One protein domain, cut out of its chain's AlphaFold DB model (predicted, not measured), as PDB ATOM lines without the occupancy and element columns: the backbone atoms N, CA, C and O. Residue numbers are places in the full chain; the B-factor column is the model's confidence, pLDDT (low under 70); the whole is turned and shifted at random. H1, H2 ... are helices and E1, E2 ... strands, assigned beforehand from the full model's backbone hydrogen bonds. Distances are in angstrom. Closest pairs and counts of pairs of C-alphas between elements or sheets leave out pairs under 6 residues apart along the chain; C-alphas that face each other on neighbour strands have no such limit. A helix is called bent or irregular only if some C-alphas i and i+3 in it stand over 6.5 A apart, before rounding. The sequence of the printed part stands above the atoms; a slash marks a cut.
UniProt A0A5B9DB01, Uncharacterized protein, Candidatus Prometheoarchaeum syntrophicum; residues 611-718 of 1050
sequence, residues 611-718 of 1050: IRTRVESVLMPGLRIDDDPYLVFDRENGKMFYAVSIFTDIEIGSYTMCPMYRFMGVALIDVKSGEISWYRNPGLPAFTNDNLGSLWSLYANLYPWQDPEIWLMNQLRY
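Overview. This is residues 611 to 718 of the 1050 residues of an uncharacterized protein of Candidatus Prometheoarchaeum syntrophicum (UniProt A0A5B9DB01). A long, strongly twisted antiparallel sheet is built round the hairpin E3 and E4, with E1 and E2 along one side of E3, E5 beyond E4, and three short helices set about it. The 49 A length runs from the turn between E2 and E3 to the long loop between E3 and E4. The printed part has 108 residues, 51 of them in named elements, under half: H1 E1 E2 E3 E4 E5 H2 H3, class mixed. It is compact, with a radius of gyration of the C-alphas of 14.5 A, and elongated, spanning 49 by 27 by 22 A.

Along the chain. H1, residues 611 to 616, begins at C-alpha 611 (-10.976, 106.742, 134.960). E1 is residues 623 to 625, E2 630 to 634, E3 639 to 648 (28.6 A), E4 663 to 670 (21.5 A) and E5 676 to 680. H2, residues 693 to 702, is 14.5 A long and irregular: C-alphas 695 and 698 are 7.1 A apart. H3, residues 710 to 713, ends at C-alpha 713 (-17.823, 116.681, 118.041).

Arrangement. E2 to E5 form a meander, each strand the antiparallel neighbour of the one before. E1 and E2 lie on one side of E3, E4 on the other. Within hydrogen-bond range are N 624 and O 647 (E1, E3), 2.9 A; N 632 and O 641 (E2, E3), 2.8 A; N 644 and O 667 (E3, E4), 2.9 A; and N 666 and O 679 (E4, E5), 2.8 A. H1 is on the sheet at a height of 7.1 A, over E4; their closest C-alphas, Ile 611 and Ile 669, are 7.1 A apart. H2 is on the sheet, only just over E3 with 3 of its C-alphas; their closest C-alphas, Thr 648 and Trp 696, are 7.6 A apart. H3 only grazes the sheet with residues 711 to 713; C-alphas Asp 634 and Trp 711, the closest of E2 and H3, are 6.7 A apart. Every O i to N i+4 pair is within hydrogen-bond range in H1, 4 of 6 in H2; H3 is too short for one.

Size, cuts and confidence. The C-alphas farthest apart, Gly 638 and Ser 654, are 50.0 A apart. The printed part has no cut. The links E3 to E4 and E5 to H2 are long. The mean pLDDT of the printed part is 90.2, and no printed residue is under 70.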
ATOM      1  N   ILE A 611     -10.126 105.685 135.524       91.75
ATOM      2  CA  ILE A 611     -10.976 106.742 134.960       91.75
ATOM      3  C   ILE A 611     -12.461 106.568 135.307       91.75
ATOM      4  O   ILE A 611     -13.138 107.562 135.572       91.75
ATOM      5  N   ARG A 612     -12.957 105.328 135.421       90.25
ATOM      6  CA  ARG A 612     -14.360 105.045 135.761       90.25
ATOM      7  C   ARG A 612     -14.634 105.420 137.210       90.25
ATOM      8  O   ARG A 612     -15.461 106.288 137.479       90.25
ATOM      9  N   THR A 613     -13.836 104.883 138.134       88.69
ATOM     10  CA  THR A 613     -13.926 105.195 139.571       88.69
ATOM     11  C   THR A 613     -13.778 106.696 139.837       88.69
ATOM     12  O   THR A 613     -14.444 107.255 140.715       88.69
ATOM     13  N   ARG A 614     -12.914 107.378 139.071       90.75
ATOM     14  CA  ARG A 614     -12.707 108.827 139.163       90.75
ATOM     15  C   ARG A 614     -13.975 109.613 138.835       90.75
ATOM     16  O   ARG A 614     -14.312 110.516 139.601       90.75
ATOM     17  N   VAL A 615     -14.679 109.278 137.756       92.00
ATOM     18  CA  VAL A 615     -15.930 109.955 137.378       92.00
ATOM     19  C   VAL A 615     -17.076 109.545 138.304       92.00
ATOM     20  O   VAL A 615     -17.733 110.414 138.875       92.00
ATOM     21  N   GLU A 616     -17.276 108.247 138.541       89.75
ATOM     22  CA  GLU A 616     -18.375 107.721 139.367       89.75
ATOM     23  C   GLU A 616     -18.400 108.306 140.781       89.75
ATOM     24  O   GLU A 616     -19.469 108.560 141.335       89.75
ATOM     25  N   SER A 617     -17.228 108.576 141.368       86.19
ATOM     26  CA  SER A 617     -17.135 109.097 142.736       86.19
ATOM     27  C   SER A 617     -17.744 110.494 142.936       86.19
ATOM     28  O   SER A 617     -18.023 110.871 144.080       86.19
ATOM     29  N   VAL A 618     -18.001 111.238 141.852       87.50
ATOM     30  CA  VAL A 618     -18.673 112.551 141.872       87.50
ATOM     31  C   VAL A 618     -20.051 112.557 141.224       87.50
ATOM     32  O   VAL A 618     -20.688 113.610 141.196       87.50
ATOM     33  N   LEU A 619     -20.550 111.410 140.759       90.12
ATOM     34  CA  LEU A 619     -21.892 111.331 140.200       90.12
ATOM     35  C   LEU A 619     -22.976 111.304 141.287       90.12
ATOM     36  O   LEU A 619     -22.841 110.714 142.363       90.12
ATOM     37  N   MET A 620     -24.086 111.967 140.980       87.62
ATOM     38  CA  MET A 620     -25.298 111.997 141.793       87.62
ATOM     39  C   MET A 620     -26.147 110.743 141.538       87.62
ATOM     40  O   MET A 620     -26.110 110.201 140.434       87.62
ATOM     41  N   PRO A 621     -26.955 110.287 142.516       85.19
ATOM     42  CA  PRO A 621     -27.839 109.137 142.323       85.19
ATOM     43  C   PRO A 621     -28.769 109.314 141.123       85.19
ATOM     44  O   PRO A 621     -29.371 110.372 140.973       85.19
ATOM     45  N   GLY A 622     -28.920 108.273 140.305       87.38
ATOM     46  CA  GLY A 622     -29.704 108.325 139.067       87.38
ATOM     47  C   GLY A 622     -28.920 108.812 137.845       87.38
ATOM     48  O   GLY A 622     -29.517 108.951 136.780       87.38
ATOM     49  N   LEU A 623     -27.613 109.067 137.978       92.31
ATOM     50  CA  LEU A 623     -26.671 109.137 136.860       92.31
ATOM     51  C   LEU A 623     -25.852 107.849 136.791       92.31
ATOM     52  O   LEU A 623     -25.510 107.269 137.822       92.31
ATOM     53  N   ARG A 624     -25.520 107.437 135.571       93.44
ATOM     54  CA  ARG A 624     -24.707 106.263 135.270       93.44
ATOM     55  C   ARG A 624     -23.683 106.619 134.189       93.44
ATOM     56  O   ARG A 624     -23.962 107.464 133.336       93.44
ATOM     57  N   ILE A 625     -22.499 106.014 134.269       94.69
ATOM     58  CA  ILE A 625     -21.505 106.067 133.193       94.69
ATOM     59  C   ILE A 625     -21.754 104.942 132.194       94.69
ATOM     60  O   ILE A 625     -22.296 103.900 132.559       94.69
ATOM     61  N   ASP A 626     -21.359 105.160 130.948       92.69
ATOM     62  CA  ASP A 626     -21.308 104.080 129.970       92.69
ATOM     63  C   ASP A 626     -20.270 103.020 130.362       92.69
ATOM     64  O   ASP A 626     -19.263 103.325 131.014       92.69
ATOM     65  N   ASP A 627     -20.556 101.768 130.005       88.56
ATOM     66  CA  ASP A 627     -19.705 100.636 130.336       88.56
ATOM     67  C   ASP A 627     -18.477 100.544 129.400       88.56
ATOM     68  O   ASP A 627     -17.617  99.711 129.684       88.56
ATOM     69  N   ASP A 628     -18.341 101.398 128.374       87.69
ATOM     70  CA  ASP A 628     -17.211 101.405 127.429       87.69
ATOM     71  C   ASP A 628     -16.629 102.824 127.163       87.69
ATOM     72  O   ASP A 628     -17.080 103.566 126.282       87.69
ATOM     73  N   PRO A 629     -15.676 103.297 127.988       90.94
ATOM     74  CA  PRO A 629     -15.014 104.581 127.814       90.94
ATOM     75  C   PRO A 629     -13.850 104.483 126.824       90.94
ATOM     76  O   PRO A 629     -12.897 103.757 127.062       90.94
ATOM     77  N   TYR A 630     -13.851 105.338 125.807       93.31
ATOM     78  CA  TYR A 630     -12.896 105.273 124.700       93.31
ATOM     79  C   TYR A 630     -11.963 106.482 124.647       93.31
ATOM     80  O   TYR A 630     -12.191 107.517 125.282       93.31
ATOM     81  N   LEU A 631     -10.898 106.373 123.857       94.25
ATOM     82  CA  LEU A 631      -9.926 107.446 123.662       94.25
ATOM     83  C   LEU A 631     -10.392 108.493 122.643       94.25
ATOM     84  O   LEU A 631     -10.939 108.166 121.594       94.25
ATOM     85  N   VAL A 632     -10.102 109.764 122.925       94.31
ATOM     86  CA  VAL A 632     -10.269 110.883 121.989       94.31
ATOM     87  C   VAL A 632      -9.019 111.754 121.959       94.31
ATOM     88  O   VAL A 632      -8.325 111.923 122.968       94.31
ATOM     89  N   PHE A 633      -8.744 112.337 120.793       93.38
ATOM     90  CA  PHE A 633      -7.497 113.042 120.524       93.38
ATOM     91  C   PHE A 633      -7.738 114.501 120.144       93.38
ATOM     92  O   PHE A 633      -8.424 114.807 119.165       93.38
ATOM     93  N   ASP A 634      -7.112 115.410 120.887       92.88
ATOM     94  CA  ASP A 634      -6.974 116.809 120.497       92.88
ATOM     95  C   ASP A 634      -5.647 116.970 119.751       92.88
ATOM     96  O   ASP A 634      -4.576 117.170 120.339       92.88
ATOM     97  N   ARG A 635      -5.742 116.853 118.426       89.81
ATOM     98  CA  ARG A 635      -4.593 116.856 117.514       89.81
ATOM     99  C   ARG A 635      -3.873 118.200 117.451       89.81
ATOM    100  O   ARG A 635      -2.699 118.242 117.098       89.81
ATOM    101  N   GLU A 636      -4.562 119.300 117.747       87.19
ATOM    102  CA  GLU A 636      -3.975 120.640 117.662       87.19
ATOM    103  C   GLU A 636      -3.120 120.953 118.890       87.19
ATOM    104  O   GLU A 636      -2.054 121.563 118.769       87.19
ATOM    105  N   ASN A 637      -3.575 120.517 120.068       90.00
ATOM    106  CA  ASN A 637      -2.879 120.750 121.332       90.00
ATOM    107  C   ASN A 637      -1.978 119.583 121.763       90.00
ATOM    108  O   ASN A 637      -1.274 119.706 122.769       90.00
ATOM    109  N   GLY A 638      -1.993 118.474 121.021       90.75
ATOM    110  CA  GLY A 638      -1.216 117.272 121.305       90.75
ATOM    111  C   GLY A 638      -1.607 116.615 122.621       90.75
ATOM    112  O   GLY A 638      -0.750 116.301 123.454       90.75
ATOM    113  N   LYS A 639      -2.918 116.461 122.830       91.69
ATOM    114  CA  LYS A 639      -3.490 115.866 124.038       91.69
ATOM    115  C   LYS A 639      -4.353 114.652 123.723       91.69
ATOM    116  O   LYS A 639      -5.004 114.574 122.686       91.69
ATOM    117  N   MET A 640      -4.386 113.742 124.685       93.75
ATOM    118  CA  MET A 640      -5.131 112.494 124.647       93.75
ATOM    119  C   MET A 640      -6.024 112.411 125.887       93.75
ATOM    120  O   MET A 640      -5.582 112.714 127.001       93.75
ATOM    121  N   PHE A 641      -7.279 112.015 125.697       95.44
ATOM    122  CA  PHE A 641      -8.268 111.929 126.769       95.44
ATOM    123  C   PHE A 641      -9.026 110.606 126.713       95.44
ATOM    124  O   PHE A 641      -9.263 110.087 125.627       95.44
ATOM    125  N   TYR A 642      -9.485 110.119 127.864       95.88
ATOM    126  CA  TYR A 642     -10.619 109.192 127.905       95.88
ATOM    127  C   TYR A 642     -11.925 109.980 127.887       95.88
ATOM    128  O   TYR A 642     -12.093 110.918 128.669       95.88
ATOM    129  N   ALA A 643     -12.852 109.574 127.029       95.94
ATOM    130  CA  ALA A 643     -14.217 110.060 126.963       95.94
ATOM    131  C   ALA A 643     -15.137 109.132 127.768       95.94
ATOM    132  O   ALA A 643     -15.430 108.013 127.361       95.94
ATOM    133  N   VAL A 644     -15.616 109.610 128.919       95.94
ATOM    134  CA  VAL A 644     -16.572 108.878 129.760       95.94
ATOM    135  C   VAL A 644     -17.962 109.472 129.573       95.94
ATOM    136  O   VAL A 644     -18.265 110.565 130.059       95.94
ATOM    137  N   SER A 645     -18.812 108.746 128.859       96.06
ATOM    138  CA  SER A 645     -20.206 109.114 128.613       96.06
ATOM    139  C   SER A 645     -21.070 108.978 129.867       96.06
ATOM    140  O   SER A 645     -20.949 108.005 130.605       96.06
ATOM    141  N   ILE A 646     -21.963 109.944 130.107       96.50
ATOM    142  CA  ILE A 646     -22.826 110.009 131.295       96.50
ATOM    143  C   ILE A 646     -24.287 110.185 130.875       96.50
ATOM    144  O   ILE A 646     -24.638 111.104 130.127       96.50
ATOM    145  N   PHE A 647     -25.168 109.351 131.419       95.38
ATOM    146  CA  PHE A 647     -26.604 109.394 131.152       95.38
ATOM    147  C   PHE A 647     -27.444 109.183 132.419       95.38
ATOM    148  O   PHE A 647     -26.939 108.776 133.465       95.38
ATOM    149  N   THR A 648     -28.735 109.512 132.350       94.19
ATOM    150  CA  THR A 648     -29.675 109.296 133.460       94.19
ATOM    151  C   THR A 648     -30.221 107.873 133.474       94.19
ATOM    152  O   THR A 648     -30.553 107.333 132.425       94.19
ATOM    153  N   ASP A 649     -30.411 107.317 134.665       92.62
ATOM    154  CA  ASP A 649     -31.074 106.038 134.930       92.62
ATOM    155  C   ASP A 649     -32.016 106.221 136.137       92.62
ATOM    156  O   ASP A 649     -31.712 105.864 137.278       92.62
ATOM    157  N   ILE A 650     -33.135 106.925 135.911       90.56
ATOM    158  CA  ILE A 650     -34.082 107.299 136.977       90.56
ATOM    159  C   ILE A 650     -35.363 106.479 136.866       90.56
ATOM    160  O   ILE A 650     -36.161 106.651 135.946       90.56
ATOM    161  N   GLU A 651     -35.634 105.636 137.857       88.94
ATOM    162  CA  GLU A 651     -36.848 104.824 137.864       88.94
ATOM    163  C   GLU A 651     -38.119 105.618 138.239       88.94
ATOM    164  O   GLU A 651     -38.377 105.896 139.418       88.94
ATOM    165  N   ILE A 652     -38.998 105.856 137.263       86.75
ATOM    166  CA  ILE A 652     -40.277 106.563 137.459       86.75
ATOM    167  C   ILE A 652     -41.343 105.664 138.122       86.75
ATOM    168  O   ILE A 652     -41.862 105.993 139.193       86.75
ATOM    169  N   GLY A 653     -41.649 104.506 137.516       83.81
ATOM    170  CA  GLY A 653     -42.674 103.540 137.957       83.81
ATOM    171  C   GLY A 653     -44.050 103.669 137.270       83.81
ATOM    172  O   GLY A 653     -44.227 104.452 136.335       83.81
ATOM    173  N   SER A 654     -45.049 102.913 137.761       88.69
ATOM    174  CA  SER A 654     -46.415 102.819 137.199       88.69
ATOM    175  C   SER A 654     -46.434 102.308 135.751       88.69
ATOM    176  O   SER A 654     -45.906 101.233 135.490       88.69
ATOM    177  N   TYR A 655     -47.051 103.048 134.823       90.06
ATOM    178  CA  TYR A 655     -47.121 102.739 133.388       90.06
ATOM    179  C   TYR A 655     -45.785 102.890 132.650       90.06
ATOM    180  O   TYR A 655     -45.707 102.538 131.482       90.06
ATOM    181  N   THR A 656     -44.736 103.367 133.319       92.81
ATOM    182  CA  THR A 656     -43.391 103.456 132.740       92.81
ATOM    183  C   THR A 656     -42.658 102.134 132.943       92.81
ATOM    184  O   THR A 656     -42.435 101.732 134.088       92.81
ATOM    185  N   MET A 657     -42.289 101.464 131.851       93.06
ATOM    186  CA  MET A 657     -41.660 100.131 131.879       93.06
ATOM    187  C   MET A 657     -40.136 100.151 131.768       93.06
ATOM    188  O   MET A 657     -39.503  99.098 131.788       93.06
ATOM    189  N   CYS A 658     -39.552 101.342 131.695       93.88
ATOM    190  CA  CYS A 658     -38.120 101.576 131.722       93.88
ATOM    191  C   CYS A 658     -37.777 102.719 132.696       93.88
ATOM    192  O   CYS A 658     -38.654 103.504 133.085       93.88
ATOM    193  N   PRO A 659     -36.510 102.820 133.115       93.50
ATOM    194  CA  PRO A 659     -35.966 104.052 133.660       93.50
ATOM    195  C   PRO A 659     -36.011 105.200 132.647       93.50
ATOM    196  O   PRO A 659     -36.111 105.002 131.438       93.50
ATOM    197  N   MET A 660     -35.920 106.422 133.159       92.75
ATOM    198  CA  MET A 660     -35.760 107.604 132.330       92.75
ATOM    199  C   MET A 660     -34.321 107.700 131.831       92.75
ATOM    200  O   MET A 660     -33.403 107.895 132.630       92.75
ATOM    201  N   TYR A 661     -34.169 107.652 130.513       93.56
ATOM    202  CA  TYR A 661     -32.900 107.670 129.802       93.56
ATOM    203  C   TYR A 661     -32.701 109.010 129.089       93.56
ATOM    204  O   TYR A 661     -33.479 109.389 128.210       93.56
ATOM    205  N   ARG A 662     -31.670 109.758 129.483       92.31
ATOM    206  CA  ARG A 662     -31.237 111.011 128.852       92.31
ATOM    207  C   ARG A 662     -29.720 111.034 128.809       92.31
ATOM    208  O   ARG A 662     -29.083 110.933 129.856       92.31
ATOM    209  N   PHE A 663     -29.147 111.190 127.619       93.75
ATOM    210  CA  PHE A 663     -27.710 111.394 127.490       93.75
ATOM    211  C   PHE A 663     -27.353 112.820 127.917       93.75
ATOM    212  O   PHE A 663     -27.741 113.775 127.243       93.75
ATOM    213  N   MET A 664     -26.649 112.964 129.044       93.94
ATOM    214  CA  MET A 664     -26.321 114.268 129.628       93.94
ATOM    215  C   MET A 664     -25.101 114.893 128.947       93.94
ATOM    216  O   MET A 664     -25.103 116.089 128.651       93.94
ATOM    217  N   GLY A 665     -24.076 114.084 128.677       94.56
ATOM    218  CA  GLY A 665     -22.821 114.540 128.095       94.56
ATOM    219  C   GLY A 665     -21.648 113.617 128.409       94.56
ATOM    220  O   GLY A 665     -21.836 112.505 128.899       94.56
ATOM    221  N   VAL A 666     -20.436 114.095 128.145       95.81
ATOM    222  CA  VAL A 666     -19.179 113.352 128.298       95.81
ATOM    223  C   VAL A 666     -18.243 114.088 129.253       95.81
ATOM    224  O   VAL A 666     -18.078 115.306 129.162       95.81
ATOM    225  N   ALA A 667     -17.608 113.348 130.158       96.31
ATOM    226  CA  ALA A 667     -16.465 113.818 130.929       96.31
ATOM    227  C   ALA A 667     -15.170 113.380 130.227       96.31
ATOM    228  O   ALA A 667     -14.932 112.185 130.069       96.31
ATOM    229  N   LEU A 668     -14.341 114.338 129.806       96.62
ATOM    230  CA  LEU A 668     -13.006 114.074 129.275       96.62
ATOM    231  C   LEU A 668     -11.987 114.061 130.407       96.62
ATOM    232  O   LEU A 668     -11.898 115.038 131.150       96.62
ATOM    233  N   ILE A 669     -11.209 112.986 130.505       95.56
ATOM    234  CA  ILE A 669     -10.126 112.838 131.477       95.56
ATOM    235  C   ILE A 669      -8.800 112.823 130.734       95.56
ATOM    236  O   ILE A 669      -8.547 111.923 129.941       95.56
ATOM    237  N   ASP A 670      -7.950 113.809 131.005       94.50
ATOM    238  CA  ASP A 670      -6.601 113.878 130.440       94.50
ATOM    239  C   ASP A 670      -5.770 112.691 130.954       94.50
ATOM    240  O   ASP A 670      -5.597 112.527 132.166       94.50
ATOM    241  N   VAL A 671      -5.259 111.854 130.044       92.31
ATOM    242  CA  VAL A 671      -4.547 110.610 130.404       92.31
ATOM    243  C   VAL A 671      -3.256 110.871 131.179       92.31
ATOM    244  O   VAL A 671      -2.794 110.014 131.941       92.31
ATOM    245  N   LYS A 672      -2.674 112.064 131.014       89.12
ATOM    246  CA  LYS A 672      -1.424 112.466 131.646       89.12
ATOM    247  C   LYS A 672      -1.682 113.203 132.951       89.12
ATOM    248  O   LYS A 672      -1.138 112.829 133.988       89.12
ATOM    249  N   SER A 673      -2.493 114.260 132.922       89.06
ATOM    250  CA  SER A 673      -2.699 115.127 134.088       89.06
ATOM    251  C   SER A 673      -3.814 114.631 135.014       89.06
ATOM    252  O   SER A 673      -3.752 114.879 136.222       89.06
ATOM    253  N   GLY A 674      -4.802 113.910 134.482       90.31
ATOM    254  CA  GLY A 674      -6.014 113.490 135.185       90.31
ATOM    255  C   GLY A 674      -7.061 114.598 135.336       90.31
ATOM    256  O   GLY A 674      -8.023 114.419 136.087       90.31
ATOM    257  N   GLU A 675      -6.877 115.753 134.692       92.50
ATOM    258  CA  GLU A 675      -7.869 116.831 134.667       92.50
ATOM    259  C   GLU A 675      -9.173 116.377 134.004       92.50
ATOM    260  O   GLU A 675      -9.146 115.691 132.985       92.50
ATOM    261  N   ILE A 676     -10.305 116.762 134.599       94.38
ATOM    262  CA  ILE A 676     -11.649 116.416 134.143       94.38
ATOM    263  C   ILE A 676     -12.314 117.653 133.538       94.38
ATOM    264  O   ILE A 676     -12.494 118.666 134.217       94.38
ATOM    265  N   SER A 677     -12.731 117.541 132.281       94.94
ATOM    266  CA  SER A 677     -13.508 118.550 131.555       94.94
ATOM    267  C   SER A 677     -14.890 118.008 131.189       94.94
ATOM    268  O   SER A 677     -15.008 116.860 130.781       94.94
ATOM    269  N   TRP A 678     -15.941 118.821 131.313       94.88
ATOM    270  CA  TRP A 678     -17.337 118.370 131.196       94.88
ATOM    271  C   TRP A 678     -18.003 118.957 129.958       94.88
ATOM    272  O   TRP A 678     -18.176 120.169 129.886       94.88
ATOM    273  N   TYR A 679     -18.434 118.123 129.015       95.38
ATOM    274  CA  TYR A 679     -19.065 118.555 127.767       95.38
ATOM    275  C   TYR A 679     -20.501 118.052 127.677       95.38
ATOM    276  O   TYR A 679     -20.748 116.865 127.862       95.38
ATOM    277  N   ARG A 680     -21.466 118.941 127.417       94.12
ATOM    278  CA  ARG A 680     -22.879 118.548 127.284       94.12
ATOM    279  C   ARG A 680     -23.132 117.796 125.987       94.12
ATOM    280  O   ARG A 680     -22.479 118.050 124.979       94.12
ATOM    281  N   ASN A 681     -24.159 116.954 126.000       92.19
ATOM    282  CA  ASN A 681     -24.704 116.360 124.788       92.19
ATOM    283  C   ASN A 681     -25.196 117.469 123.824       92.19
ATOM    284  O   ASN A 681     -26.116 118.211 124.187       92.19
ATOM    285  N   PRO A 682     -24.637 117.576 122.603       88.12
ATOM    286  CA  PRO A 682     -25.022 118.594 121.622       88.12
ATOM    287  C   PRO A 682     -26.450 118.397 121.081       88.12
ATOM    288  O   PRO A 682     -27.096 119.363 120.676       88.12
ATOM    289  N   GLY A 683     -26.960 117.161 121.092       82.62
ATOM    290  CA  GLY A 683     -28.285 116.799 120.588       82.62
ATOM    291  C   GLY A 683     -29.416 116.903 121.619       82.62
ATOM    292  O   GLY A 683     -30.590 116.829 121.234       82.62
ATOM    293  N   LEU A 684     -29.097 117.079 122.910       82.94
ATOM    294  CA  LEU A 684     -30.090 117.125 123.988       82.94
ATOM    295  C   LEU A 684     -30.899 118.433 123.915       82.94
ATOM    296  O   LEU A 684     -30.327 119.521 124.016       82.94
ATOM    297  N   PRO A 685     -32.235 118.377 123.770       75.50
ATOM    298  CA  PRO A 685     -33.048 119.580 123.741       75.50
ATOM    299  C   PRO A 685     -33.067 120.250 125.118       75.50
ATOM    300  O   PRO A 685     -32.831 119.627 126.153       75.50
ATOM    301  N   ALA A 686     -33.412 121.538 125.139       73.62
ATOM    302  CA  ALA A 686     -33.603 122.257 126.391       73.62
ATOM    303  C   ALA A 686     -34.651 121.553 127.269       73.62
ATOM    304  O   ALA A 686     -35.725 121.192 126.788       73.62
ATOM    305  N   PHE A 687     -34.378 121.434 128.571       74.19
ATOM    306  CA  PHE A 687     -35.266 120.766 129.530       74.19
ATOM    307  C   PHE A 687     -36.694 121.340 129.548       74.19
ATOM    308  O   PHE A 687     -37.632 120.624 129.872       74.19
ATOM    309  N   THR A 688     -36.902 122.603 129.157       72.69
ATOM    310  CA  THR A 688     -38.243 123.210 129.037       72.69
ATOM    311  C   THR A 688     -39.120 122.561 127.970       72.69
ATOM    312  O   THR A 688     -40.335 122.740 127.994       72.69
ATOM    313  N   ASN A 689     -38.508 121.854 127.021       79.19
ATOM    314  CA  ASN A 689     -39.197 121.151 125.947       79.19
ATOM    315  C   ASN A 689     -39.477 119.684 126.311       79.19
ATOM    316  O   ASN A 689     -40.218 119.027 125.594       79.19
ATOM    317  N   ASP A 690     -38.908 119.175 127.408       83.19
ATOM    318  CA  ASP A 690     -39.109 117.810 127.889       83.19
ATOM    319  C   ASP A 690     -40.145 117.791 129.024       83.19
ATOM    320  O   ASP A 690     -39.990 118.480 130.035       83.19
ATOM    321  N   ASN A 691     -41.178 116.953 128.907       80.31
ATOM    322  CA  ASN A 691     -42.175 116.749 129.966       80.31
ATOM    323  C   ASN A 691     -41.550 116.236 131.276       80.31
ATOM    324  O   ASN A 691     -42.105 116.444 132.358       80.31
ATOM    325  N   LEU A 692     -40.398 115.570 131.176       86.31
ATOM    326  CA  LEU A 692     -39.606 115.067 132.294       86.31
ATOM    327  C   LEU A 692     -38.400 115.960 132.613       86.31
ATOM    328  O   LEU A 692     -37.608 115.610 133.485       86.31
ATOM    329  N   GLY A 693     -38.280 117.128 131.975       85.50
ATOM    330  CA  GLY A 693     -37.173 118.073 132.144       85.50
ATOM    331  C   GLY A 693     -36.871 118.423 133.598       85.50
ATOM    332  O   GLY A 693     -35.713 118.474 134.011       85.50
ATOM    333  N   SER A 694     -37.914 118.581 134.419       82.94
ATOM    334  CA  SER A 694     -37.766 118.839 135.854       82.94
ATOM    335  C   SER A 694     -36.998 117.737 136.592       82.94
ATOM    336  O   SER A 694     -36.396 118.035 137.617       82.94
ATOM    337  N   LEU A 695     -36.990 116.489 136.101       85.31
ATOM    338  CA  LEU A 695     -36.282 115.371 136.735       85.31
ATOM    339  C   LEU A 695     -34.763 115.414 136.549       85.31
ATOM    340  O   LEU A 695     -34.043 114.925 137.413       85.31
ATOM    341  N   TRP A 696     -34.280 116.002 135.454       86.44
ATOM    342  CA  TRP A 696     -32.856 115.997 135.104       86.44
ATOM    343  C   TRP A 696     -32.227 117.394 134.996       86.44
ATOM    344  O   TRP A 696     -31.004 117.511 134.949       86.44
ATOM    345  N   SER A 697     -33.030 118.463 135.043       86.25
ATOM    346  CA  SER A 697     -32.556 119.859 135.088       86.25
ATOM    347  C   SER A 697     -31.563 120.126 136.226       86.25
ATOM    348  O   SER A 697     -30.601 120.868 136.046       86.25
ATOM    349  N   LEU A 698     -31.735 119.451 137.368       85.00
ATOM    350  CA  LEU A 698     -30.790 119.491 138.477       85.00
ATOM    351  C   LEU A 698     -29.374 119.099 138.035       85.00
ATOM    352  O   LEU A 698     -28.416 119.809 138.319       85.00
ATOM    353  N   TYR A 699     -29.234 117.991 137.308       88.00
ATOM    354  CA  TYR A 699     -27.933 117.528 136.828       88.00
ATOM    355  C   TYR A 699     -27.356 118.465 135.766       88.00
ATOM    356  O   TYR A 699     -26.151 118.674 135.715       88.00
ATOM    357  N   ALA A 700     -28.199 119.086 134.942       87.00
ATOM    358  CA  ALA A 700     -27.734 120.098 133.996       87.00
ATOM    359  C   ALA A 700     -27.153 121.344 134.699       87.00
ATOM    360  O   ALA A 700     -26.305 122.019 134.125       87.00
ATOM    361  N   ASN A 701     -27.576 121.634 135.934       86.81
ATOM    362  CA  ASN A 701     -27.103 122.786 136.706       86.81
ATOM    363  C   ASN A 701     -25.934 122.461 137.654       86.81
ATOM    364  O   ASN A 701     -25.123 123.341 137.924       86.81
ATOM    365  N   LEU A 702     -25.858 121.233 138.181       87.81
ATOM    366  CA  LEU A 702     -24.844 120.836 139.171       87.81
ATOM    367  C   LEU A 702     -23.447 120.614 138.578       87.81
ATOM    368  O   LEU A 702     -22.456 120.828 139.274       87.81
ATOM    369  N   TYR A 703     -23.357 120.160 137.327       91.56
ATOM    370  CA  TYR A 703     -22.070 119.918 136.669       91.56
ATOM    371  C   TYR A 703     -21.740 121.070 135.707       91.56
ATOM    372  O   TYR A 703     -22.647 121.631 135.085       91.56
ATOM    373  N   PRO A 704     -20.455 121.439 135.563       92.56
ATOM    374  CA  PRO A 704     -20.007 122.596 134.792       92.56
ATOM    375  C   PRO A 704     -19.945 122.272 133.294       92.56
ATOM    376  O   PRO A 704     -18.886 122.325 132.674       92.56
ATOM    377  N   TRP A 705     -21.084 121.907 132.712       92.69
ATOM    378  CA  TRP A 705     -21.169 121.511 131.313       92.69
ATOM    379  C   TRP A 705     -20.809 122.653 130.355       92.69
ATOM    380  O   TRP A 705     -21.379 123.745 130.431       92.69
ATOM    381  N   GLN A 706     -19.937 122.368 129.390       93.94
ATOM    382  CA  GLN A 706     -19.605 123.259 128.279       93.94
ATOM    383  C   GLN A 706     -20.002 122.652 126.927       93.94
ATOM    384  O   GLN A 706     -20.286 121.459 126.829       93.94
ATOM    385  N   ASP A 707     -20.058 123.475 125.883       93.25
ATOM    386  CA  ASP A 707     -20.300 122.989 124.523       93.25
ATOM    387  C   ASP A 707     -19.069 122.253 123.973       93.25
ATOM    388  O   ASP A 707     -17.955 122.753 124.147       93.25
ATOM    389  N   PRO A 708     -19.240 121.091 123.316       92.56
ATOM    390  CA  PRO A 708     -18.142 120.399 122.647       92.56
ATOM    391  C   PRO A 708     -17.583 121.229 121.485       92.56
ATOM    392  O   PRO A 708     -18.321 121.815 120.691       92.56
ATOM    393  N   GLU A 709     -16.255 121.271 121.384       91.50
ATOM    394  CA  GLU A 709     -15.552 121.874 120.251       91.50
ATOM    395  C   GLU A 709     -15.625 120.972 119.008       91.50
ATOM    396  O   GLU A 709     -15.930 119.785 119.105       91.50
ATOM    397  N   ILE A 710     -15.312 121.516 117.826       89.19
ATOM    398  CA  ILE A 710     -15.446 120.798 116.543       89.19
ATOM    399  C   ILE A 710     -14.597 119.515 116.510       89.19
ATOM    400  O   ILE A 710     -15.061 118.488 116.023       89.19
ATOM    401  N   TRP A 711     -13.370 119.552 117.044       89.44
ATOM    402  CA  TRP A 711     -12.489 118.377 117.062       89.44
ATOM    403  C   TRP A 711     -13.070 117.231 117.902       89.44
ATOM    404  O   TRP A 711     -12.892 116.067 117.542       89.44
ATOM    405  N   LEU A 712     -13.776 117.567 118.989       91.88
ATOM    406  CA  LEU A 712     -14.426 116.608 119.872       91.88
ATOM    407  C   LEU A 712     -15.725 116.107 119.245       91.88
ATOM    408  O   LEU A 712     -15.934 114.904 119.194       91.88
ATOM    409  N   MET A 713     -16.555 117.011 118.710       89.94
ATOM    410  CA  MET A 713     -17.823 116.681 118.041       89.94
ATOM    411  C   MET A 713     -17.678 115.562 117.011       89.94
ATOM    412  O   MET A 713     -18.518 114.671 116.959       89.94
ATOM    413  N   ASN A 714     -16.601 115.583 116.227       87.44
ATOM    414  CA  ASN A 714     -16.393 114.593 115.174       87.44
ATOM    415  C   ASN A 714     -15.861 113.234 115.684       87.44
ATOM    416  O   ASN A 714     -15.758 112.301 114.897       87.44
ATOM    417  N   GLN A 715     -15.492 113.132 116.964       90.69
ATOM    418  CA  GLN A 715     -15.029 111.902 117.623       90.69
ATOM    419  C   GLN A 715     -16.029 111.383 118.671       90.69
ATOM    420  O   GLN A 715     -15.827 110.305 119.228       90.69
ATOM    421  N   LEU A 716     -17.090 112.141 118.978       91.12
ATOM    422  CA  LEU A 716     -18.095 111.738 119.956       91.12
ATOM    423  C   LEU A 716     -18.936 110.579 119.427       91.12
ATOM    424  O   LEU A 716     -19.587 110.693 118.390       91.12
ATOM    425  N   ARG A 717     -19.027 109.528 120.238       89.81
ATOM    426  CA  ARG A 717     -19.970 108.422 120.074       89.81
ATOM    427  C   ARG A 717     -21.164 108.578 120.996       89.81
ATOM    428  O   ARG A 717     -21.038 109.034 122.139       89.81
ATOM    429  N   TYR A 718     -22.326 108.170 120.503       92.31
ATOM    430  CA  TYR A 718     -23.486 108.022 121.363       92.31
ATOM    431  C   TYR A 718     -23.268 106.822 122.303       92.31
ATOM    432  O   TYR A 718     -22.735 105.816 121.845       92.31
TER     433      TYR A 718